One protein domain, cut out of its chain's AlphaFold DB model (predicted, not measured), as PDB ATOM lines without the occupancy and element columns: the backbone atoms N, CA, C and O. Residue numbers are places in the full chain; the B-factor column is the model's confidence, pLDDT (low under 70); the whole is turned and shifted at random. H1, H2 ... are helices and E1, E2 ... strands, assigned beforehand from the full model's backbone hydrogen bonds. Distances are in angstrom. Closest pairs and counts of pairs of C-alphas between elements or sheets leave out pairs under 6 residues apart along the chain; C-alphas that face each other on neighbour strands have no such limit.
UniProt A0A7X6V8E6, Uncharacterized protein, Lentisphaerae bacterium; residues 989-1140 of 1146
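Overview. This is residues 989 to 1140 of the 1146 residues of an uncharacterized protein of Lentisphaerae bacterium (UniProt A0A7X6V8E6). Two twisted sheets of five strands form a sandwich, two sheets face to face: E1 E3 E4 E8 E7 in one layer and E2 E10 E9 E5 E6 in the other, with the chain changing layer five times. The tiny helices H1 and H2 only graze its margins, and the long link of residues 1016 to 1032 reaches away from the mean of the C-alphas, as far as 29 A. The 152 printed residues hold two named helices and ten strands in the order H1 E1 E2 E3 E4 E5 E6 E7 E8 H2 E9 E10; both sheets are antiparallel and the class is mostly strand. The whole is compact, with a radius of gyration of the C-alphas of 15.9 A and spans of 50 by 36 by 24 A.

Arrangement. H1, residues 996 to 1001, is near E4, residues 1046 to 1055, with 6 pairs of C-alphas within 10 A. E1, residues 1006 to 1008, is antiparallel to E3, residues 1033 to 1042, at 162 degrees, with N 1008 and O 1035 within hydrogen-bond range at 2.8 A. E2, residues 1013 to 1015, is antiparallel to E10, residues 1124 to 1128, with N 1014 and O 1125 2.8 A apart. E3 and E4 form a hairpin, with N 1036 and O 1052 2.8 A apart. So do E5, residues 1063 to 1070, and E6, residues 1075 to 1079, with N 1079 and O 1066 2.8 A apart. E7, residues 1083 to 1086, and E8, residues 1091 to 1099, form another, with N 1084 and O 1093 2.8 A apart; E8 is also antiparallel to E4, with N 1049 and O 1096 at 2.8 A. H2, residues 1100 to 1103, only grazes both sheets; its closest C-alpha pair with E4 is Gln 1100 and Glu 1046, 5.1 A. E9, residues 1108 to 1116, is antiparallel to E5, with N 1069 and O 1109 at 2.9 A, and forms a hairpin with E10, with N 1126 and O 1114 at 2.9 A. The facing parts of the sheets are 10.2 A apart centre to centre, their strands at 32 degrees. H1 has 0 of 2 O i to N i+4 pairs within range but 2 of 3 O i to N i+3 pairs; H2 is too short for the former.

Along the chain. H1 begins at C-alpha 996, (100.039, 146.605, 184.780). E3 is 29.3 A long, E4 28.7 A, E8 26.5 A, E9 26.4 A and E5 22.9 A. E10 ends at C-alpha 1128, (92.757, 129.348, 173.433).

Size, cuts and confidence. The C-alphas of Pro 1021 and Gln 1043 are the two farthest apart, 51.7 A. The printed part has no cut, and E2 to E3 is the long link. Mean pLDDT of the printed part is 73.1; 49 residues are under 70, among them 989 to 997, 1017 to 1025 and 1129 to 1140.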
ATOM      1  N   LEU A 989     107.611 146.388 172.327       67.62
ATOM      2  CA  LEU A 989     107.589 147.438 173.344       67.62
ATOM      3  C   LEU A 989     109.021 147.787 173.762       67.62
ATOM      4  O   LEU A 989     109.815 146.909 174.098       67.62
ATOM      5  N   ASP A 990     109.340 149.086 173.762       61.12
ATOM      6  CA  ASP A 990     110.678 149.581 174.110       61.12
ATOM      7  C   ASP A 990     111.064 149.269 175.561       61.12
ATOM      8  O   ASP A 990     112.216 148.963 175.846       61.12
ATOM      9  N   ASN A 991     110.086 149.288 176.468       61.59
ATOM     10  CA  ASN A 991     110.211 148.822 177.844       61.59
ATOM     11  C   ASN A 991     108.933 148.069 178.210       61.59
ATOM     12  O   ASN A 991     107.846 148.566 177.912       61.59
ATOM     13  N   ILE A 992     109.048 146.923 178.889       57.44
ATOM     14  CA  ILE A 992     107.913 146.364 179.632       57.44
ATOM     15  C   ILE A 992     107.775 147.200 180.898       57.44
ATOM     16  O   ILE A 992     108.686 147.176 181.727       57.44
ATOM     17  N   PRO A 993     106.672 147.930 181.094       58.78
ATOM     18  CA  PRO A 993     106.369 148.441 182.411       58.78
ATOM     19  C   PRO A 993     106.022 147.230 183.281       58.78
ATOM     20  O   PRO A 993     105.102 146.480 182.951       58.78
ATOM     21  N   ASP A 994     106.715 147.061 184.409       57.56
ATOM     22  CA  ASP A 994     106.231 146.197 185.501       57.56
ATOM     23  C   ASP A 994     104.865 146.700 186.031       57.56
ATOM     24  O   ASP A 994     104.161 146.008 186.764       57.56
ATOM     25  N   ASP A 995     104.476 147.918 185.633       66.00
ATOM     26  CA  ASP A 995     103.176 148.529 185.862       66.00
ATOM     27  C   ASP A 995     102.100 148.008 184.886       66.00
ATOM     28  O   ASP A 995     102.009 148.391 183.712       66.00
ATOM     29  N   PHE A 996     101.227 147.161 185.428       67.25
ATOM     30  CA  PHE A 996     100.039 146.605 184.780       67.25
ATOM     31  C   PHE A 996      99.115 147.666 184.156       67.25
ATOM     32  O   PHE A 996      98.439 147.378 183.166       67.25
ATOM     33  N   ALA A 997      99.096 148.900 184.675       68.44
ATOM     34  CA  ALA A 997      98.210 149.961 184.195       68.44
ATOM     35  C   ALA A 997      98.484 150.384 182.740       68.44
ATOM     36  O   ALA A 997      97.645 151.037 182.122       68.44
ATOM     37  N   MET A 998      99.632 150.016 182.171       70.06
ATOM     38  CA  MET A 998      99.972 150.323 180.780       70.06
ATOM     39  C   MET A 998      99.479 149.268 179.781       70.06
ATOM     40  O   MET A 998      99.211 149.603 178.626       70.06
ATOM     41  N   TRP A 999      99.309 148.015 180.214       76.12
ATOM     42  CA  TRP A 999      98.893 146.900 179.354       76.12
ATOM     43  C   TRP A 999      97.442 147.016 178.888       76.12
ATOM     44  O   TRP A 999      97.122 146.627 177.768       76.12
ATOM     45  N   GLN A1000      96.584 147.649 179.691       76.00
ATOM     46  CA  GLN A1000      95.179 147.894 179.346       76.00
ATOM     47  C   GLN A1000      94.986 148.779 178.104       76.00
ATOM     48  O   GLN A1000      93.868 148.871 177.612       76.00
ATOM     49  N   TYR A1001      96.043 149.434 177.609       76.75
ATOM     50  CA  TYR A1001      96.000 150.268 176.406       76.75
ATOM     51  C   TYR A1001      96.755 149.666 175.213       76.75
ATOM     52  O   TYR A1001      96.815 150.285 174.149       76.75
ATOM     53  N   VAL A1002      97.352 148.485 175.385       79.06
ATOM     54  CA  VAL A1002      97.944 147.697 174.299       79.06
ATOM     55  C   VAL A1002      96.859 146.768 173.760       79.06
ATOM     56  O   VAL A1002      96.105 146.188 174.540       79.06
ATOM     57  N   GLU A1003      96.754 146.623 172.437       83.38
ATOM     58  CA  GLU A1003      95.805 145.674 171.845       83.38
ATOM     59  C   GLU A1003      96.174 144.242 172.284       83.38
ATOM     60  O   GLU A1003      97.303 143.809 172.027       83.38
ATOM     61  N   PRO A1004      95.267 143.495 172.945       85.94
ATOM     62  CA  PRO A1004      95.511 142.093 173.243       85.94
ATOM     63  C   PRO A1004      95.585 141.285 171.947       85.94
ATOM     64  O   PRO A1004      94.892 141.565 170.965       85.94
ATOM     65  N   LEU A1005      96.401 140.232 171.958       82.12
ATOM     66  CA  LEU A1005      96.445 139.261 170.869       82.12
ATOM     67  C   LEU A1005      95.067 138.609 170.682       82.12
ATOM     68  O   LEU A1005      94.630 138.384 169.547       82.12
ATOM     69  N   THR A1006      94.390 138.323 171.799       84.06
ATOM     70  CA  THR A1006      93.010 137.838 171.823       84.06
ATOM     71  C   THR A1006      92.293 138.181 173.131       84.06
ATOM     72  O   THR A1006      92.921 138.360 174.177       84.06
ATOM     73  N   VAL A1007      90.962 138.204 173.069       85.69
ATOM     74  CA  VAL A1007      90.057 138.243 174.224       85.69
ATOM     75  C   VAL A1007      89.209 136.974 174.191       85.69
ATOM     76  O   VAL A1007      88.705 136.596 173.137       85.69
ATOM     77  N   LEU A1008      89.101 136.299 175.328       84.69
ATOM     78  CA  LEU A1008      88.446 135.010 175.511       84.69
ATOM     79  C   LEU A1008      87.238 135.199 176.433       84.69
ATOM     80  O   LEU A1008      87.344 135.823 177.488       84.69
ATOM     81  N   GLY A1009      86.094 134.665 176.020       82.88
ATOM     82  CA  GLY A1009      84.825 134.738 176.745       82.88
ATOM     83  C   GLY A1009      83.996 133.486 176.478       82.88
ATOM     84  O   GLY A1009      84.573 132.418 176.310       82.88
ATOM     85  N   ALA A1010      82.671 133.625 176.384       74.50
ATOM     86  CA  ALA A1010      81.727 132.508 176.245       74.50
ATOM     87  C   ALA A1010      82.149 131.441 175.213       74.50
ATOM     88  O   ALA A1010      82.140 130.257 175.526       74.50
ATOM     89  N   ASP A1011      82.591 131.862 174.025       74.62
ATOM     90  CA  ASP A1011      82.948 130.957 172.919       74.62
ATOM     91  C   ASP A1011      84.218 130.125 173.175       74.62
ATOM     92  O   ASP A1011      84.504 129.177 172.446       74.62
ATOM     93  N   ALA A1012      85.006 130.498 174.184       80.50
ATOM     94  CA  ALA A1012      86.242 129.828 174.580       80.50
ATOM     95  C   ALA A1012      86.085 129.000 175.867       80.50
ATOM     96  O   ALA A1012      87.049 128.364 176.296       80.50
ATOM     97  N   VAL A1013      84.907 129.031 176.499       81.94
ATOM     98  CA  VAL A1013      84.633 128.318 177.750       81.94
ATOM     99  C   VAL A1013      84.108 126.919 177.443       81.94
ATOM    100  O   VAL A1013      83.049 126.742 176.844       81.94
ATOM    101  N   GLU A1014      84.833 125.911 177.912       84.06
ATOM    102  CA  GLU A1014      84.368 124.534 177.991       84.06
ATOM    103  C   GLU A1014      83.810 124.286 179.398       84.06
ATOM    104  O   GLU A1014      84.544 124.267 180.389       84.06
ATOM    105  N   ASN A1015      82.493 124.102 179.492       78.31
ATOM    106  CA  ASN A1015      81.848 123.722 180.742       78.31
ATOM    107  C   ASN A1015      81.900 122.197 180.903       78.31
ATOM    108  O   ASN A1015      81.358 121.464 180.075       78.31
ATOM    109  N   LEU A1016      82.546 121.719 181.966       80.25
ATOM    110  CA  LEU A1016      82.798 120.289 182.164       80.25
ATOM    111  C   LEU A1016      81.591 119.526 182.740       80.25
ATOM    112  O   LEU A1016      81.623 118.296 182.831       80.25
ATOM    113  N   PHE A1017      80.506 120.218 183.104       66.44
ATOM    114  CA  PHE A1017      79.290 119.604 183.642       66.44
ATOM    115  C   PHE A1017      78.155 119.515 182.607       66.44
ATOM    116  O   PHE A1017      77.741 120.501 182.006       66.44
ATOM    117  N   ILE A1018      77.578 118.315 182.450       50.59
ATOM    118  CA  ILE A1018      76.522 118.000 181.470       50.59
ATOM    119  C   ILE A1018      75.173 117.739 182.194       50.59
ATOM    120  O   ILE A1018      74.818 116.572 182.349       50.59
ATOM    121  N   LYS A1019      74.448 118.770 182.707       45.50
ATOM    122  CA  LYS A1019      72.970 118.789 183.032       45.50
ATOM    123  C   LYS A1019      72.482 119.891 184.009       45.50
ATOM    124  O   LYS A1019      72.803 119.815 185.194       45.50
ATOM    125  N   GLU A1020      71.584 120.788 183.584       47.22
ATOM    126  CA  GLU A1020      70.843 121.744 184.454       47.22
ATOM    127  C   GLU A1020      70.176 121.055 185.680       47.22
ATOM    128  O   GLU A1020      69.701 119.922 185.515       47.22
ATOM    129  N   PRO A1021      70.120 121.665 186.903       45.75
ATOM    130  CA  PRO A1021      69.761 123.072 187.165       45.75
ATOM    131  C   PRO A1021      70.599 123.836 188.237       45.75
ATOM    132  O   PRO A1021      70.106 124.795 188.831       45.75
ATOM    133  N   ASP A1022      71.833 123.435 188.565       59.03
ATOM    134  CA  ASP A1022      72.587 124.036 189.693       59.03
ATOM    135  C   ASP A1022      73.419 125.267 189.295       59.03
ATOM    136  O   ASP A1022      74.613 125.114 189.052       59.03
ATOM    137  N   SER A1023      72.826 126.466 189.206       61.44
ATOM    138  CA  SER A1023      73.471 127.712 188.710       61.44
ATOM    139  C   SER A1023      74.878 128.041 189.262       61.44
ATOM    140  O   SER A1023      75.573 128.864 188.673       61.44
ATOM    141  N   SER A1024      75.318 127.402 190.353       64.12
ATOM    142  CA  SER A1024      76.680 127.524 190.889       64.12
ATOM    143  C   SER A1024      77.761 126.806 190.063       64.12
ATOM    144  O   SER A1024      78.934 127.099 190.239       64.12
ATOM    145  N   ARG A1025      77.397 125.900 189.144       67.19
ATOM    146  CA  ARG A1025      78.339 125.035 188.402       67.19
ATOM    147  C   ARG A1025      78.410 125.301 186.895       67.19
ATOM    148  O   ARG A1025      78.871 124.443 186.149       67.19
ATOM    149  N   TRP A1026      77.926 126.451 186.426       72.00
ATOM    150  CA  TRP A1026      77.875 126.795 184.994       72.00
ATOM    151  C   TRP A1026      78.439 128.169 184.735       72.00
ATOM    152  O   TRP A1026      78.459 129.002 185.639       72.00
ATOM    153  N   TYR A1027      78.773 128.400 183.465       76.44
ATOM    154  CA  TYR A1027      79.209 129.697 182.991       76.44
ATOM    155  C   TYR A1027      78.115 130.746 183.184       76.44
ATOM    156  O   TYR A1027      77.065 130.671 182.539       76.44
ATOM    157  N   LYS A1028      78.345 131.733 184.056       74.81
ATOM    158  CA  LYS A1028      77.362 132.802 184.347       74.81
ATOM    159  C   LYS A1028      77.594 134.082 183.532       74.81
ATOM    160  O   LYS A1028      76.899 135.080 183.731       74.81
ATOM    161  N   GLY A1029      78.556 134.065 182.607       77.06
ATOM    162  CA  GLY A1029      78.931 135.198 181.758       77.06
ATOM    163  C   GLY A1029      80.350 135.705 182.026       77.06
ATOM    164  O   GLY A1029      81.079 135.158 182.838       77.06
ATOM    165  N   HIS A1030      80.753 136.786 181.353       77.25
ATOM    166  CA  HIS A1030      82.143 137.285 181.346       77.25
ATOM    167  C   HIS A1030      82.765 137.573 182.725       77.25
ATOM    168  O   HIS A1030      83.986 137.629 182.831       77.25
ATOM    169  N   LYS A1031      81.943 137.796 183.757       82.12
ATOM    170  CA  LYS A1031      82.410 138.008 185.133       82.12
ATOM    171  C   LYS A1031      82.687 136.712 185.893       82.12
ATOM    172  O   LYS A1031      83.403 136.793 186.872       82.12
ATOM    173  N   ASP A1032      82.097 135.597 185.462       79.44
ATOM    174  CA  ASP A1032      82.324 134.256 186.019       79.44
ATOM    175  C   ASP A1032      83.651 133.699 185.499       79.44
ATOM    176  O   ASP A1032      84.489 133.307 186.286       79.44
ATOM    177  N   LEU A1033      83.899 133.775 184.184       86.12
ATOM    178  CA  LEU A1033      85.215 133.456 183.620       86.12
ATOM    179  C   LEU A1033      85.464 134.181 182.287       86.12
ATOM    180  O   LEU A1033      84.738 134.024 181.299       86.12
ATOM    181  N   SER A1034      86.504 135.005 182.220       87.62
ATOM    182  CA  SER A1034      87.004 135.545 180.950       87.62
ATOM    183  C   SER A1034      88.487 135.860 181.030       87.62
ATOM    184  O   SER A1034      89.055 135.962 182.116       87.62
ATOM    185  N   ALA A1035      89.134 136.014 179.875       90.00
ATOM    186  CA  ALA A1035      90.538 136.387 179.856       90.00
ATOM    187  C   ALA A1035      90.924 137.278 178.682       90.00
ATOM    188  O   ALA A1035      90.340 137.232 177.602       90.00
ATOM    189  N   LYS A1036      91.974 138.065 178.878       90.44
ATOM    190  CA  LYS A1036      92.670 138.795 177.821       90.44
ATOM    191  C   LYS A1036      94.109 138.318 177.781       90.44
ATOM    192  O   LYS A1036      94.738 138.165 178.827       90.44
ATOM    193  N   PHE A1037      94.624 138.096 176.579       88.44
ATOM    194  CA  PHE A1037      95.981 137.613 176.375       88.44
ATOM    195  C   PHE A1037      96.767 138.569 175.487       88.44
ATOM    196  O   PHE A1037      96.351 138.876 174.370       88.44
ATOM    197  N   TRP A1038      97.924 139.004 175.972       87.81
ATOM    198  CA  TRP A1038      98.886 139.811 175.240       87.81
ATOM    199  C   TRP A1038     100.184 139.035 175.069       87.81
ATOM    200  O   TRP A1038     100.622 138.301 175.954       87.81
ATOM    201  N   LEU A1039     100.825 139.262 173.933       83.31
ATOM    202  CA  LEU A1039     102.166 138.791 173.650       83.31
ATOM    203  C   LEU A1039     102.931 139.953 173.029       83.31
ATOM    204  O   LEU A1039     102.424 140.571 172.093       83.31
ATOM    205  N   VAL A1040     104.107 140.268 173.562       79.38
ATOM    206  CA  VAL A1040     104.938 141.387 173.092       79.38
ATOM    207  C   VAL A1040     106.414 141.004 173.089       79.38
ATOM    208  O   VAL A1040     106.863 140.202 173.909       79.38
ATOM    209  N   GLU A1041     107.175 141.600 172.178       75.19
ATOM    210  CA  GLU A1041     108.636 141.505 172.135       75.19
ATOM    211  C   GLU A1041     109.280 142.679 172.890       75.19
ATOM    212  O   GLU A1041     108.772 143.804 172.862       75.19
ATOM    213  N   THR A1042     110.420 142.435 173.540       69.56
ATOM    214  CA  THR A1042     111.184 143.440 174.297       69.56
ATOM    215  C   THR A1042     112.531 143.777 173.657       69.56
ATOM    216  O   THR A1042     113.059 143.031 172.836       69.56
ATOM    217  N   GLN A1043     113.154 144.890 174.064       63.41
ATOM    218  CA  GLN A1043     114.509 145.244 173.612       63.41
ATOM    219  C   GLN A1043     115.611 144.263 174.077       63.41
ATOM    220  O   GLN A1043     116.692 144.269 173.496       63.41
ATOM    221  N   GLY A1044     115.348 143.412 175.078       61.38
ATOM    222  CA  GLY A1044     116.325 142.499 175.689       61.38
ATOM    223  C   GLY A1044     116.387 141.088 175.094       61.38
ATOM    224  O   GLY A1044     117.014 140.224 175.696       61.38
ATOM    225  N   MET A1045     115.745 140.849 173.949       62.28
ATOM    226  CA  MET A1045     115.511 139.509 173.393       62.28
ATOM    227  C   MET A1045     114.685 138.577 174.302       62.28
ATOM    228  O   MET A1045     114.933 137.377 174.396       62.28
ATOM    229  N   GLU A1046     113.688 139.129 174.993       73.50
ATOM    230  CA  GLU A1046     112.676 138.357 175.726       73.50
ATOM    231  C   GLU A1046     111.302 138.567 175.077       73.50
ATOM    232  O   GLU A1046     110.973 139.683 174.655       73.50
ATOM    233  N   VAL A1047     110.478 137.517 175.047       80.12
ATOM    234  CA  VAL A1047     109.050 137.600 174.715       80.12
ATOM    235  C   VAL A1047     108.256 137.567 176.014       80.12
ATOM    236  O   VAL A1047     108.407 136.644 176.811       80.12
ATOM    237  N   ALA A1048     107.393 138.556 176.239       83.62
ATOM    238  CA  ALA A1048     106.510 138.576 177.399       83.62
ATOM    239  C   ALA A1048     105.086 138.187 177.013       83.62
ATOM    240  O   ALA A1048     104.469 138.799 176.141       83.62
ATOM    241  N   ALA A1049     104.574 137.175 177.704       86.25
ATOM    242  CA  ALA A1049     103.199 136.720 177.659       86.25
ATOM    243  C   ALA A1049     102.473 137.237 178.905       86.25
ATOM    244  O   ALA A1049     102.893 136.977 180.034       86.25
ATOM    245  N   PHE A1050     101.393 137.977 178.698       87.00
ATOM    246  CA  PHE A1050     100.623 138.597 179.765       87.00
ATOM    247  C   PHE A1050      99.163 138.151 179.676       87.00
ATOM    248  O   PHE A1050      98.568 138.205 178.601       87.00
ATOM    249  N   VAL A1051      98.592 137.680 180.785       88.25
ATOM    250  CA  VAL A1051      97.210 137.183 180.856       88.25
ATOM    251  C   VAL A1051      96.477 137.921 181.971       88.25
ATOM    252  O   VAL A1051      96.921 137.908 183.116       88.25
ATOM    253  N   GLU A1052      95.349 138.550 181.654       89.19
ATOM    254  CA  GLU A1052      94.409 139.095 182.639       89.19
ATOM    255  C   GLU A1052      93.188 138.183 182.681       89.19
ATOM    256  O   GLU A1052      92.517 138.040 181.663       89.19
ATOM    257  N   VAL A1053      92.918 137.576 183.833       88.50
ATOM    258  CA  VAL A1053      91.774 136.689 184.072       88.50
ATOM    259  C   VAL A1053      90.767 137.416 184.947       88.50
ATOM    260  O   VAL A1053      91.150 137.995 185.962       88.50
ATOM    261  N   VAL A1054      89.501 137.391 184.542       88.75
ATOM    262  CA  VAL A1054      88.364 137.828 185.355       88.75
ATOM    263  C   VAL A1054      87.616 136.587 185.811       88.75
ATOM    264  O   VAL A1054      87.263 135.758 184.973       88.75
ATOM    265  N   ASP A1055      87.391 136.500 187.114       85.50
ATOM    266  CA  ASP A1055      86.820 135.341 187.794       85.50
ATOM    267  C   ASP A1055      86.044 135.820 189.039       85.50
ATOM    268  O   ASP A1055      86.555 136.635 189.823       85.50
ATOM    269  N   ASP A1056      84.787 135.383 189.195       78.69
ATOM    270  CA  ASP A1056      83.918 135.815 190.293       78.69
ATOM    271  C   ASP A1056      84.297 135.167 191.634       78.69
ATOM    272  O   ASP A1056      84.043 135.775 192.685       78.69
ATOM    273  N   LEU A1057      84.947 133.997 191.627       77.31
ATOM    274  CA  LEU A1057      85.256 133.198 192.814       77.31
ATOM    275  C   LEU A1057      86.586 132.426 192.682       77.31
ATOM    276  O   LEU A1057      86.632 131.208 192.692       77.31
ATOM    277  N   HIS A1058      87.705 133.145 192.751       71.06
ATOM    278  CA  HIS A1058      89.027 132.514 192.621       71.06
ATOM    279  C   HIS A1058      89.538 131.762 193.882       71.06
ATOM    280  O   HIS A1058      89.692 132.380 194.958       71.06
ATOM    281  N   TYR A1059      89.912 130.481 193.731       73.69
ATOM    282  CA  TYR A1059      90.366 129.518 194.754       73.69
ATOM    283  C   TYR A1059      91.814 128.997 194.556       73.69
ATOM    284  O   TYR A1059      92.404 129.122 193.486       73.69
ATOM    285  N   PRO A1060      92.451 128.413 195.603       52.66
ATOM    286  CA  PRO A1060      93.777 127.785 195.512       52.66
ATOM    287  C   PRO A1060      93.756 126.473 194.699       52.66
ATOM    288  O   PRO A1060      93.832 125.380 195.259       52.66
ATOM    289  N   GLY A1061      93.666 126.594 193.382       56.12
ATOM    290  CA  GLY A1061      93.625 125.492 192.417       56.12
ATOM    291  C   GLY A1061      93.432 125.999 190.987       56.12
ATOM    292  O   GLY A1061      93.976 125.401 190.060       56.12
ATOM    293  N   ASP A1062      92.830 127.178 190.844       72.06
ATOM    294  CA  ASP A1062      92.787 127.940 189.602       72.06
ATOM    295  C   ASP A1062      94.195 128.236 189.075       72.06
ATOM    296  O   ASP A1062      95.088 128.726 189.782       72.06
ATOM    297  N   GLY A1063      94.406 127.938 187.799       79.31
ATOM    298  CA  GLY A1063      95.725 127.968 187.190       79.31
ATOM    299  C   GLY A1063      95.683 128.465 185.758       79.31
ATOM    300  O   GLY A1063      94.783 128.137 184.993       79.31
ATOM    301  N   VAL A1064      96.708 129.230 185.382       84.88
ATOM    302  CA  VAL A1064      96.984 129.581 183.988       84.88
ATOM    303  C   VAL A1064      98.118 128.707 183.478       84.88
ATOM    304  O   VAL A1064      99.215 128.688 184.044       84.88
ATOM    305  N   ARG A1065      97.870 128.004 182.374       88.00
ATOM    306  CA  ARG A1065      98.877 127.233 181.645       88.00
ATOM    307  C   ARG A1065      99.057 127.818 180.255       88.00
ATOM    308  O   ARG A1065      98.111 127.936 179.482       88.00
ATOM    309  N   LEU A1066     100.298 128.163 179.937       87.19
ATOM    310  CA  LEU A1066     100.715 128.637 178.623       87.19
ATOM    311  C   LEU A1066     101.570 127.557 177.967       87.19
ATOM    312  O   LEU A1066     102.610 127.191 178.507       87.19
ATOM    313  N   LEU A1067     101.163 127.051 176.806       85.19
ATOM    314  CA  LEU A1067     101.930 126.069 176.043       85.19
ATOM    315  C   LEU A1067     102.314 126.664 174.695       85.19
ATOM    316  O   LEU A1067     101.452 127.041 173.905       85.19
ATOM    317  N   PHE A1068     103.604 126.678 174.407       83.94
ATOM    318  CA  PHE A1068     104.141 127.002 173.094       83.94
ATOM    319  C   PHE A1068     104.528 125.691 172.436       83.94
ATOM    320  O   PHE A1068     105.277 124.907 173.019       83.94
ATOM    321  N   ARG A1069     103.995 125.420 171.250       80.62
ATOM    322  CA  ARG A1069     104.249 124.183 170.506       80.62
ATOM    323  C   ARG A1069     104.738 124.489 169.105       80.62
ATOM    324  O   ARG A1069     104.368 125.522 168.571       80.62
ATOM    325  N   ASP A1070     105.526 123.619 168.499       75.75
ATOM    326  CA  ASP A1070     105.878 123.762 167.087       75.75
ATOM    327  C   ASP A1070     104.693 123.399 166.169       75.75
ATOM    328  O   ASP A1070     103.605 123.022 166.625       75.75
ATOM    329  N   ASP A1071     104.893 123.498 164.856       64.94
ATOM    330  CA  ASP A1071     103.867 123.152 163.863       64.94
ATOM    331  C   ASP A1071     103.485 121.666 163.843       64.94
ATOM    332  O   ASP A1071     102.407 121.318 163.355       64.94
ATOM    333  N   LEU A1072     104.326 120.792 164.402       68.44
ATOM    334  CA  LEU A1072     104.044 119.367 164.585       68.44
ATOM    335  C   LEU A1072     103.305 119.088 165.905       68.44
ATOM    336  O   LEU A1072     102.994 117.936 166.212       68.44
ATOM    337  N   GLY A1073     103.013 120.130 166.689       69.38
ATOM    338  CA  GLY A1073     102.347 120.031 167.980       69.38
ATOM    339  C   GLY A1073     103.256 119.554 169.116       69.38
ATOM    340  O   GLY A1073     102.736 119.218 170.188       69.38
ATOM    341  N   GLN A1074     104.579 119.523 168.922       79.56
ATOM    342  CA  GLN A1074     105.545 119.210 169.976       79.56
ATOM    343  C   GLN A1074     105.726 120.410 170.902       79.56
ATOM    344  O   GLN A1074     105.794 121.547 170.450       79.56
ATOM    345  N   LEU A1075     105.800 120.163 172.210       82.50
ATOM    346  CA  LEU A1075     105.986 121.214 173.208       82.50
ATOM    347  C   LEU A1075     107.382 121.842 173.093       82.50
ATOM    348  O   LEU A1075     108.383 121.141 173.210       82.50
ATOM    349  N   ILE A1076     107.420 123.163 172.917       82.50
ATOM    350  CA  ILE A1076     108.627 123.997 172.948       82.50
ATOM    351  C   ILE A1076     108.862 124.490 174.380       82.50
ATOM    352  O   ILE A1076     109.914 124.238 174.961       82.50
ATOM    353  N   VAL A1077     107.867 125.165 174.971       86.06
ATOM    354  CA  VAL A1077     107.931 125.681 176.347       86.06
ATOM    355  C   VAL A1077     106.549 125.653 177.013       86.06
ATOM    356  O   VAL A1077     105.541 125.971 176.382       86.06
ATOM    357  N   GLU A1078     106.497 125.250 178.288       87.69
ATOM    358  CA  GLU A1078     105.320 125.357 179.165       87.69
ATOM    359  C   GLU A1078     105.592 126.412 180.243       87.69
ATOM    360  O   GLU A1078     106.550 126.300 181.010       87.69
ATOM    361  N   GLY A1079     104.736 127.427 180.304       82.81
ATOM    362  CA  GLY A1079     104.728 128.448 181.340       82.81
ATOM    363  C   GLY A1079     103.588 128.227 182.327       82.81
ATOM    364  O   GLY A1079     102.438 128.046 181.927       82.81
ATOM    365  N   ARG A1080     103.908 128.291 183.621       82.56
ATOM    366  CA  ARG A1080     102.943 128.368 184.729       82.56
ATOM    367  C   ARG A1080     103.223 129.641 185.525       82.56
ATOM    368  O   ARG A1080     103.942 129.576 186.522       82.56
ATOM    369  N   PRO A1081     102.800 130.809 185.020       79.94
ATOM    370  CA  PRO A1081     103.095 132.072 185.680       79.94
ATOM    371  C   PRO A1081     102.441 132.145 187.062       79.94
ATOM    372  O   PRO A1081     101.305 131.712 187.245       79.94
ATOM    373  N   GLU A1082     103.145 132.738 188.023       74.00
ATOM    374  CA  GLU A1082     102.555 133.139 189.301       74.00
ATOM    375  C   GLU A1082     101.814 134.471 189.105       74.00
ATOM    376  O   GLU A1082     102.342 135.407 188.500       74.00
ATOM    377  N   GLY A1083     100.562 134.539 189.559       73.75
ATOM    378  CA  GLY A1083      99.699 135.703 189.361       73.75
ATOM    379  C   GLY A1083      99.799 136.730 190.491       73.75
ATOM    380  O   GLY A1083      99.931 136.375 191.661       73.75
ATOM    381  N   LEU A1084      99.663 138.016 190.156       74.44
ATOM    382  CA  LEU A1084      99.398 139.086 191.120       74.44
ATOM    383  C   LEU A1084      97.883 139.343 191.171       74.44
ATOM    384  O   LEU A1084      97.274 139.694 190.155       74.44
ATOM    385  N   ARG A1085      97.269 139.155 192.345       71.06
ATOM    386  CA  ARG A1085      95.807 139.214 192.517       71.06
ATOM    387  C   ARG A1085      95.327 140.597 192.954       71.06
ATOM    388  O   ARG A1085      95.808 141.145 193.946       71.06
ATOM    389  N   ASP A1086      94.317 141.112 192.260       73.25
ATOM    390  CA  ASP A1086      93.540 142.283 192.661       73.25
ATOM    391  C   ASP A1086      92.200 141.827 193.261       73.25
ATOM    392  O   ASP A1086      91.201 141.624 192.566       73.25
ATOM    393  N   MET A1087      92.199 141.640 194.585       63.28
ATOM    394  CA  MET A1087      91.052 141.121 195.347       63.28
ATOM    395  C   MET A1087      89.792 141.990 195.227       63.28
ATOM    396  O   MET A1087      88.697 141.489 195.457       63.28
ATOM    397  N   ALA A1088      89.925 143.283 194.910       60.69
ATOM    398  CA  ALA A1088      88.792 144.206 194.883       60.69
ATOM    399  C   ALA A1088      87.925 144.053 193.623       60.69
ATOM    400  O   ALA A1088      86.748 144.405 193.657       60.69
ATOM    401  N   ASN A1089      88.497 143.529 192.534       68.75
ATOM    402  CA  ASN A1089      87.867 143.529 191.212       68.75
ATOM    403  C   ASN A1089      87.645 142.128 190.618       68.75
ATOM    404  O   ASN A1089      87.114 142.039 189.516       68.75
ATOM    405  N   GLY A1090      88.046 141.054 191.314       78.88
ATOM    406  CA  GLY A1090      87.974 139.688 190.771       78.88
ATOM    407  C   GLY A1090      88.916 139.484 189.582       78.88
ATOM    408  O   GLY A1090      88.580 138.786 188.635       78.88
ATOM    409  N   ILE A1091      90.070 140.166 189.586       84.12
ATOM    410  CA  ILE A1091      91.033 140.129 188.481       84.12
ATOM    411  C   ILE A1091      92.350 139.524 188.963       84.12
ATOM    412  O   ILE A1091      92.967 140.030 189.908       84.12
ATOM    413  N   THR A1092      92.824 138.496 188.261       86.12
ATOM    414  CA  THR A1092      94.153 137.910 188.465       86.12
ATOM    415  C   THR A1092      95.006 138.133 187.224       86.12
ATOM    416  O   THR A1092      94.579 137.876 186.100       86.12
ATOM    417  N   ARG A1093      96.220 138.658 187.411       86.19
ATOM    418  CA  ARG A1093      97.109 139.033 186.306       86.19
ATOM    419  C   ARG A1093      98.385 138.215 186.351       86.19
ATOM    420  O   ARG A1093      99.045 138.163 187.384       86.19
ATOM    421  N   TYR A1094      98.751 137.632 185.222       86.88
ATOM    422  CA  TYR A1094      99.882 136.727 185.079       86.88
ATOM    423  C   TYR A1094     100.875 137.298 184.074       86.88
ATOM    424  O   TYR A1094     100.487 137.698 182.977       86.88
ATOM    425  N   LEU A1095     102.158 137.304 184.430       85.81
ATOM    426  CA  LEU A1095     103.248 137.684 183.536       85.81
ATOM    427  C   LEU A1095     104.229 136.520 183.421       85.81
ATOM    428  O   LEU A1095     104.757 136.039 184.421       85.81
ATOM    429  N   TYR A1096     104.494 136.091 182.194       86.38
ATOM    430  CA  TYR A1096     105.475 135.064 181.883       86.38
ATOM    431  C   TYR A1096     106.496 135.617 180.889       86.38
ATOM    432  O   TYR A1096     106.130 136.066 179.802       86.38
ATOM    433  N   LYS A1097     107.778 135.606 181.267       84.69
ATOM    434  CA  LYS A1097     108.887 136.009 180.395       84.69
ATOM    435  C   LYS A1097     109.525 134.767 179.789       84.69
ATOM    436  O   LYS A1097     109.866 133.832 180.509       84.69
ATOM    437  N   ILE A1098     109.666 134.774 178.474       83.56
ATOM    438  CA  ILE A1098     110.178 133.668 177.675       83.56
ATOM    439  C   ILE A1098     111.492 134.122 177.060       83.56
ATOM    440  O   ILE A1098     111.537 135.150 176.380       83.56
ATOM    441  N   ASP A1099     112.546 133.343 177.285       79.12
ATOM    442  CA  ASP A1099     113.804 133.517 176.565       79.12
ATOM    443  C   ASP A1099     113.542 133.292 175.070       79.12
ATOM    444  O   ASP A1099     113.075 132.225 174.659       79.12
ATOM    445  N   GLN A1100     113.820 134.303 174.248       73.06
ATOM    446  CA  GLN A1100     113.604 134.235 172.807       73.06
ATOM    447  C   GLN A1100     114.407 133.105 172.146       73.06
ATOM    448  O   GLN A1100     113.962 132.559 171.136       73.06
ATOM    449  N   GLY A1101     115.541 132.698 172.726       75.12
ATOM    450  CA  GLY A1101     116.324 131.555 172.259       75.12
ATOM    451  C   GLY A1101     115.561 130.229 172.317       75.12
ATOM    452  O   GLY A1101     115.820 129.349 171.503       75.12
ATOM    453  N   LEU A1102     114.572 130.095 173.210       75.31
ATOM    454  CA  LEU A1102     113.711 128.906 173.277       75.31
ATOM    455  C   LEU A1102     112.688 128.853 172.136       75.31
ATOM    456  O   LEU A1102     112.211 127.773 171.806       75.31
ATOM    457  N   LEU A1103     112.359 129.995 171.526       74.06
ATOM    458  CA  LEU A1103     111.431 130.092 170.391       74.06
ATOM    459  C   LEU A1103     112.144 129.976 169.026       74.06
ATOM    460  O   LEU A1103     111.491 129.896 167.988       74.06
ATOM    461  N   ASP A1104     113.479 129.908 169.034       63.31
ATOM    462  CA  ASP A1104     114.348 129.299 168.017       63.31
ATOM    463  C   ASP A1104     114.017 129.640 166.542       63.31
ATOM    464  O   ASP A1104     114.094 128.770 165.680       63.31
ATOM    465  N   ASN A1105     113.613 130.885 166.230       59.94
ATOM    466  CA  ASN A1105     113.187 131.363 164.892       59.94
ATOM    467  C   ASN A1105     112.211 130.433 164.135       59.94
ATOM    468  O   ASN A1105     112.077 130.520 162.908       59.94
ATOM    469  N   LYS A1106     111.543 129.519 164.838       59.00
ATOM    470  CA  LYS A1106     110.633 128.544 164.250       59.00
ATOM    471  C   LYS A1106     109.199 129.018 164.452       59.00
ATOM    472  O   LYS A1106     108.902 129.683 165.441       59.00
ATOM    473  N   PRO A1107     108.300 128.702 163.513       61.75
ATOM    474  CA  PRO A1107     106.873 128.845 163.754       61.75
ATOM    475  C   PRO A1107     106.445 128.088 165.014       61.75
ATOM    476  O   PRO A1107     106.887 126.961 165.253       61.75
ATOM    477  N   PHE A1108     105.588 128.719 165.814       70.88
ATOM    478  CA  PHE A1108     105.008 128.109 166.999       70.88
ATOM    479  C   PHE A1108     103.523 128.459 167.147       70.88
ATOM    480  O   PHE A1108     103.010 129.454 166.638       70.88
ATOM    481  N   ARG A1109     102.801 127.614 167.871       74.62
ATOM    482  CA  ARG A1109     101.398 127.763 168.241       74.62
ATOM    483  C   ARG A1109     101.314 128.000 169.734       74.62
ATOM    484  O   ARG A1109     102.053 127.382 170.499       74.62
ATOM    485  N   ILE A1110     100.404 128.875 170.139       80.50
ATOM    486  CA  ILE A1110     100.166 129.178 171.548       80.50
ATOM    487  C   ILE A1110      98.850 128.552 171.960       80.50
ATOM    488  O   ILE A1110      97.827 128.776 171.314       80.50
ATOM    489  N   PHE A1111      98.887 127.825 173.065       82.81
ATOM    490  CA  PHE A1111      97.713 127.357 173.772       82.81
ATOM    491  C   PHE A1111      97.690 128.024 175.142       82.81
ATOM    492  O   PHE A1111      98.705 128.058 175.839       82.81
ATOM    493  N   LEU A1112      96.538 128.573 175.503       84.69
ATOM    494  CA  LEU A1112      96.274 129.126 176.827       84.69
ATOM    495  C   LEU A1112      95.126 128.325 177.422       84.69
ATOM    496  O   LEU A1112      94.084 128.198 176.786       84.69
ATOM    497  N   GLU A1113      95.333 127.784 178.610       88.00
ATOM    498  CA  GLU A1113      94.331 127.053 179.374       88.00
ATOM    499  C   GLU A1113      94.200 127.724 180.739       88.00
ATOM    500  O   GLU A1113      95.209 127.997 181.396       88.00
ATOM    501  N   ILE A1114      92.968 128.044 181.120       87.56
ATOM    502  CA  ILE A1114      92.644 128.684 182.392       87.56
ATOM    503  C   ILE A1114      91.600 127.830 183.087       87.56
ATOM    504  O   ILE A1114      90.528 127.592 182.532       87.56
ATOM    505  N   GLU A1115      91.954 127.352 184.267       87.06
ATOM    506  CA  GLU A1115      91.127 126.492 185.103       87.06
ATOM    507  C   GLU A1115      90.385 127.350 186.139       87.06
ATOM    508  O   GLU A1115      91.022 128.168 186.801       87.06
ATOM    509  N   ASP A1116      89.067 127.163 186.235       82.81
ATOM    510  CA  ASP A1116      88.184 127.702 187.284       82.81
ATOM    511  C   ASP A1116      87.608 126.512 188.065       82.81
ATOM    512  O   ASP A1116      86.989 125.622 187.465       82.81
ATOM    513  N   ASP A1117      87.843 126.457 189.376       75.88
ATOM    514  CA  ASP A1117      87.397 125.378 190.256       75.88
ATOM    515  C   ASP A1117      86.321 125.759 191.295       75.88
ATOM    516  O   ASP A1117      85.742 124.844 191.901       75.88
ATOM    517  N   ASP A1118      86.021 127.052 191.498       76.31
ATOM    518  CA  ASP A1118      85.070 127.597 192.493       76.31
ATOM    519  C   ASP A1118      85.112 126.921 193.894       76.31
ATOM    520  O   ASP A1118      84.143 126.957 194.665       76.31
ATOM    521  N   GLY A1119      86.211 126.249 194.259       64.06
ATOM    522  CA  GLY A1119      86.361 125.496 195.504       64.06
ATOM    523  C   GLY A1119      85.630 124.145 195.570       64.06
ATOM    524  O   GLY A1119      85.604 123.526 196.641       64.06
ATOM    525  N   PHE A1120      85.053 123.654 194.465       64.88
ATOM    526  CA  PHE A1120      84.345 122.360 194.386       64.88
ATOM    527  C   PHE A1120      84.964 121.362 193.388       64.88
ATOM    528  O   PHE A1120      84.398 120.283 193.169       64.88
ATOM    529  N   GLY A1121      86.142 121.682 192.843       69.75
ATOM    530  CA  GLY A1121      86.835 120.928 191.794       69.75
ATOM    531  C   GLY A1121      86.598 121.539 190.410       69.75
ATOM    532  O   GLY A1121      85.638 122.277 190.234       69.75
ATOM    533  N   LEU A1122      87.468 121.219 189.440       76.88
ATOM    534  CA  LEU A1122      87.511 121.860 188.117       76.88
ATOM    535  C   LEU A1122      86.117 121.979 187.471       76.88
ATOM    536  O   LEU A1122      85.515 120.975 187.075       76.88
ATOM    537  N   LYS A1123      85.615 123.213 187.398       79.50
ATOM    538  CA  LYS A1123      84.256 123.583 186.994       79.50
ATOM    539  C   LYS A1123      84.204 123.896 185.510       79.50
ATOM    540  O   LYS A1123      83.388 123.334 184.775       79.50
ATOM    541  N   GLN A1124      85.099 124.769 185.069       81.44
ATOM    542  CA  GLN A1124      85.194 125.221 183.690       81.44
ATOM    543  C   GLN A1124      86.651 125.334 183.280       81.44
ATOM    544  O   GLN A1124      87.542 125.537 184.105       81.44
ATOM    545  N   VAL A1125      86.877 125.220 181.975       83.12
ATOM    546  CA  VAL A1125      88.180 125.504 181.390       83.12
ATOM    547  C   VAL A1125      88.004 126.488 180.255       83.12
ATOM    548  O   VAL A1125      87.254 126.240 179.314       83.12
ATOM    549  N   LEU A1126      88.722 127.599 180.320       82.44
ATOM    550  CA  LEU A1126      88.778 128.569 179.242       82.44
ATOM    551  C   LEU A1126      90.022 128.295 178.390       82.44
ATOM    552  O   LEU A1126      91.147 128.301 178.893       82.44
ATOM    553  N   LYS A1127      89.817 128.017 177.096       82.94
ATOM    554  CA  LYS A1127      90.870 127.550 176.182       82.94
ATOM    555  C   LYS A1127      91.055 128.470 174.983       82.94
ATOM    556  O   LYS A1127      90.125 128.781 174.246       82.94
ATOM    557  N   MET A1128      92.307 128.832 174.722       78.19
ATOM    558  CA  MET A1128      92.757 129.348 173.433       78.19
ATOM    559  C   MET A1128      93.393 128.202 172.640       78.19
ATOM    560  O   MET A1128      94.492 127.763 172.971       78.19
ATOM    561  N   GLY A1129      92.709 127.751 171.584       58.59
ATOM    562  CA  GLY A1129      93.157 126.674 170.693       58.59
ATOM    563  C   GLY A1129      92.728 125.273 171.154       58.59
ATOM    564  O   GLY A1129      92.951 124.889 172.298       58.59
ATOM    565  N   ASN A1130      92.138 124.483 170.248       48.25
ATOM    566  CA  ASN A1130      91.815 123.071 170.493       48.25
ATOM    567  C   ASN A1130      93.026 122.184 170.170       48.25
ATOM    568  O   ASN A1130      93.646 122.338 169.118       48.25
ATOM    569  N   LEU A1131      93.316 121.189 171.019       41.66
ATOM    570  CA  LEU A1131      94.412 120.211 170.848       41.66
ATOM    571  C   LEU A1131      94.272 119.281 169.614       41.66
ATOM    572  O   LEU A1131      95.058 118.349 169.465       41.66
ATOM    573  N   GLY A1132      93.312 119.533 168.716       33.69
ATOM    574  CA  GLY A1132      93.057 118.746 167.505       33.69
ATOM    575  C   GLY A1132      92.598 119.540 166.273       33.69
ATOM    576  O   GLY A1132      92.299 118.916 165.260       33.69
ATOM    577  N   GLU A1133      92.552 120.879 166.314       34.34
ATOM    578  CA  GLU A1133      92.134 121.703 165.167       34.34
ATOM    579  C   GLU A1133      93.293 122.517 164.563       34.34
ATOM    580  O   GLU A1133      94.171 122.993 165.291       34.34
ATOM    581  N   PRO A1134      93.304 122.743 163.237       31.77
ATOM    582  CA  PRO A1134      94.289 123.603 162.600       31.77
ATOM    583  C   PRO A1134      93.898 125.078 162.784       31.77
ATOM    584  O   PRO A1134      93.198 125.629 161.941       31.77
ATOM    585  N   LYS A1135      94.336 125.749 163.864       43.50
ATOM    586  CA  LYS A1135      94.254 127.226 163.969       43.50
ATOM    587  C   LYS A1135      95.489 127.880 164.616       43.50
ATOM    588  O   LYS A1135      96.090 127.330 165.534       43.50
ATOM    589  N   LYS A1136      95.809 129.070 164.069       42.31
ATOM    590  CA  LYS A1136      96.892 130.048 164.330       42.31
ATOM    591  C   LYS A1136      98.305 129.483 164.541       42.31
ATOM    592  O   LYS A1136      98.785 129.346 165.662       42.31
ATOM    593  N   CYS A1137      99.007 129.270 163.427       36.59
ATOM    594  CA  CYS A1137     100.467 129.293 163.407       36.59
ATOM    595  C   CYS A1137     100.926 130.751 163.598       36.59
ATOM    596  O   CYS A1137     100.611 131.606 162.772       36.59
ATOM    597  N   MET A1138     101.614 131.056 164.699       43.22
ATOM    598  CA  MET A1138     102.329 132.321 164.841       43.22
ATOM    599  C   MET A1138     103.784 132.068 164.491       43.22
ATOM    600  O   MET A1138     104.540 131.454 165.241       43.22
ATOM    601  N   ARG A1139     104.187 132.529 163.316       40.97
ATOM    602  CA  ARG A1139     105.589 132.516 162.927       40.97
ATOM    603  C   ARG A1139     106.208 133.851 163.347       40.97
ATOM    604  O   ARG A1139     105.601 134.915 163.264       40.97
ATOM    605  N   GLN A1140     107.380 133.795 163.954       39.72
ATOM    606  CA  GLN A1140     108.087 134.999 164.352       39.72
ATOM    607  C   GLN A1140     108.880 135.475 163.134       39.72
ATOM    608  O   GLN A1140     109.922 134.905 162.816       39.72
TER     609      GLN A1140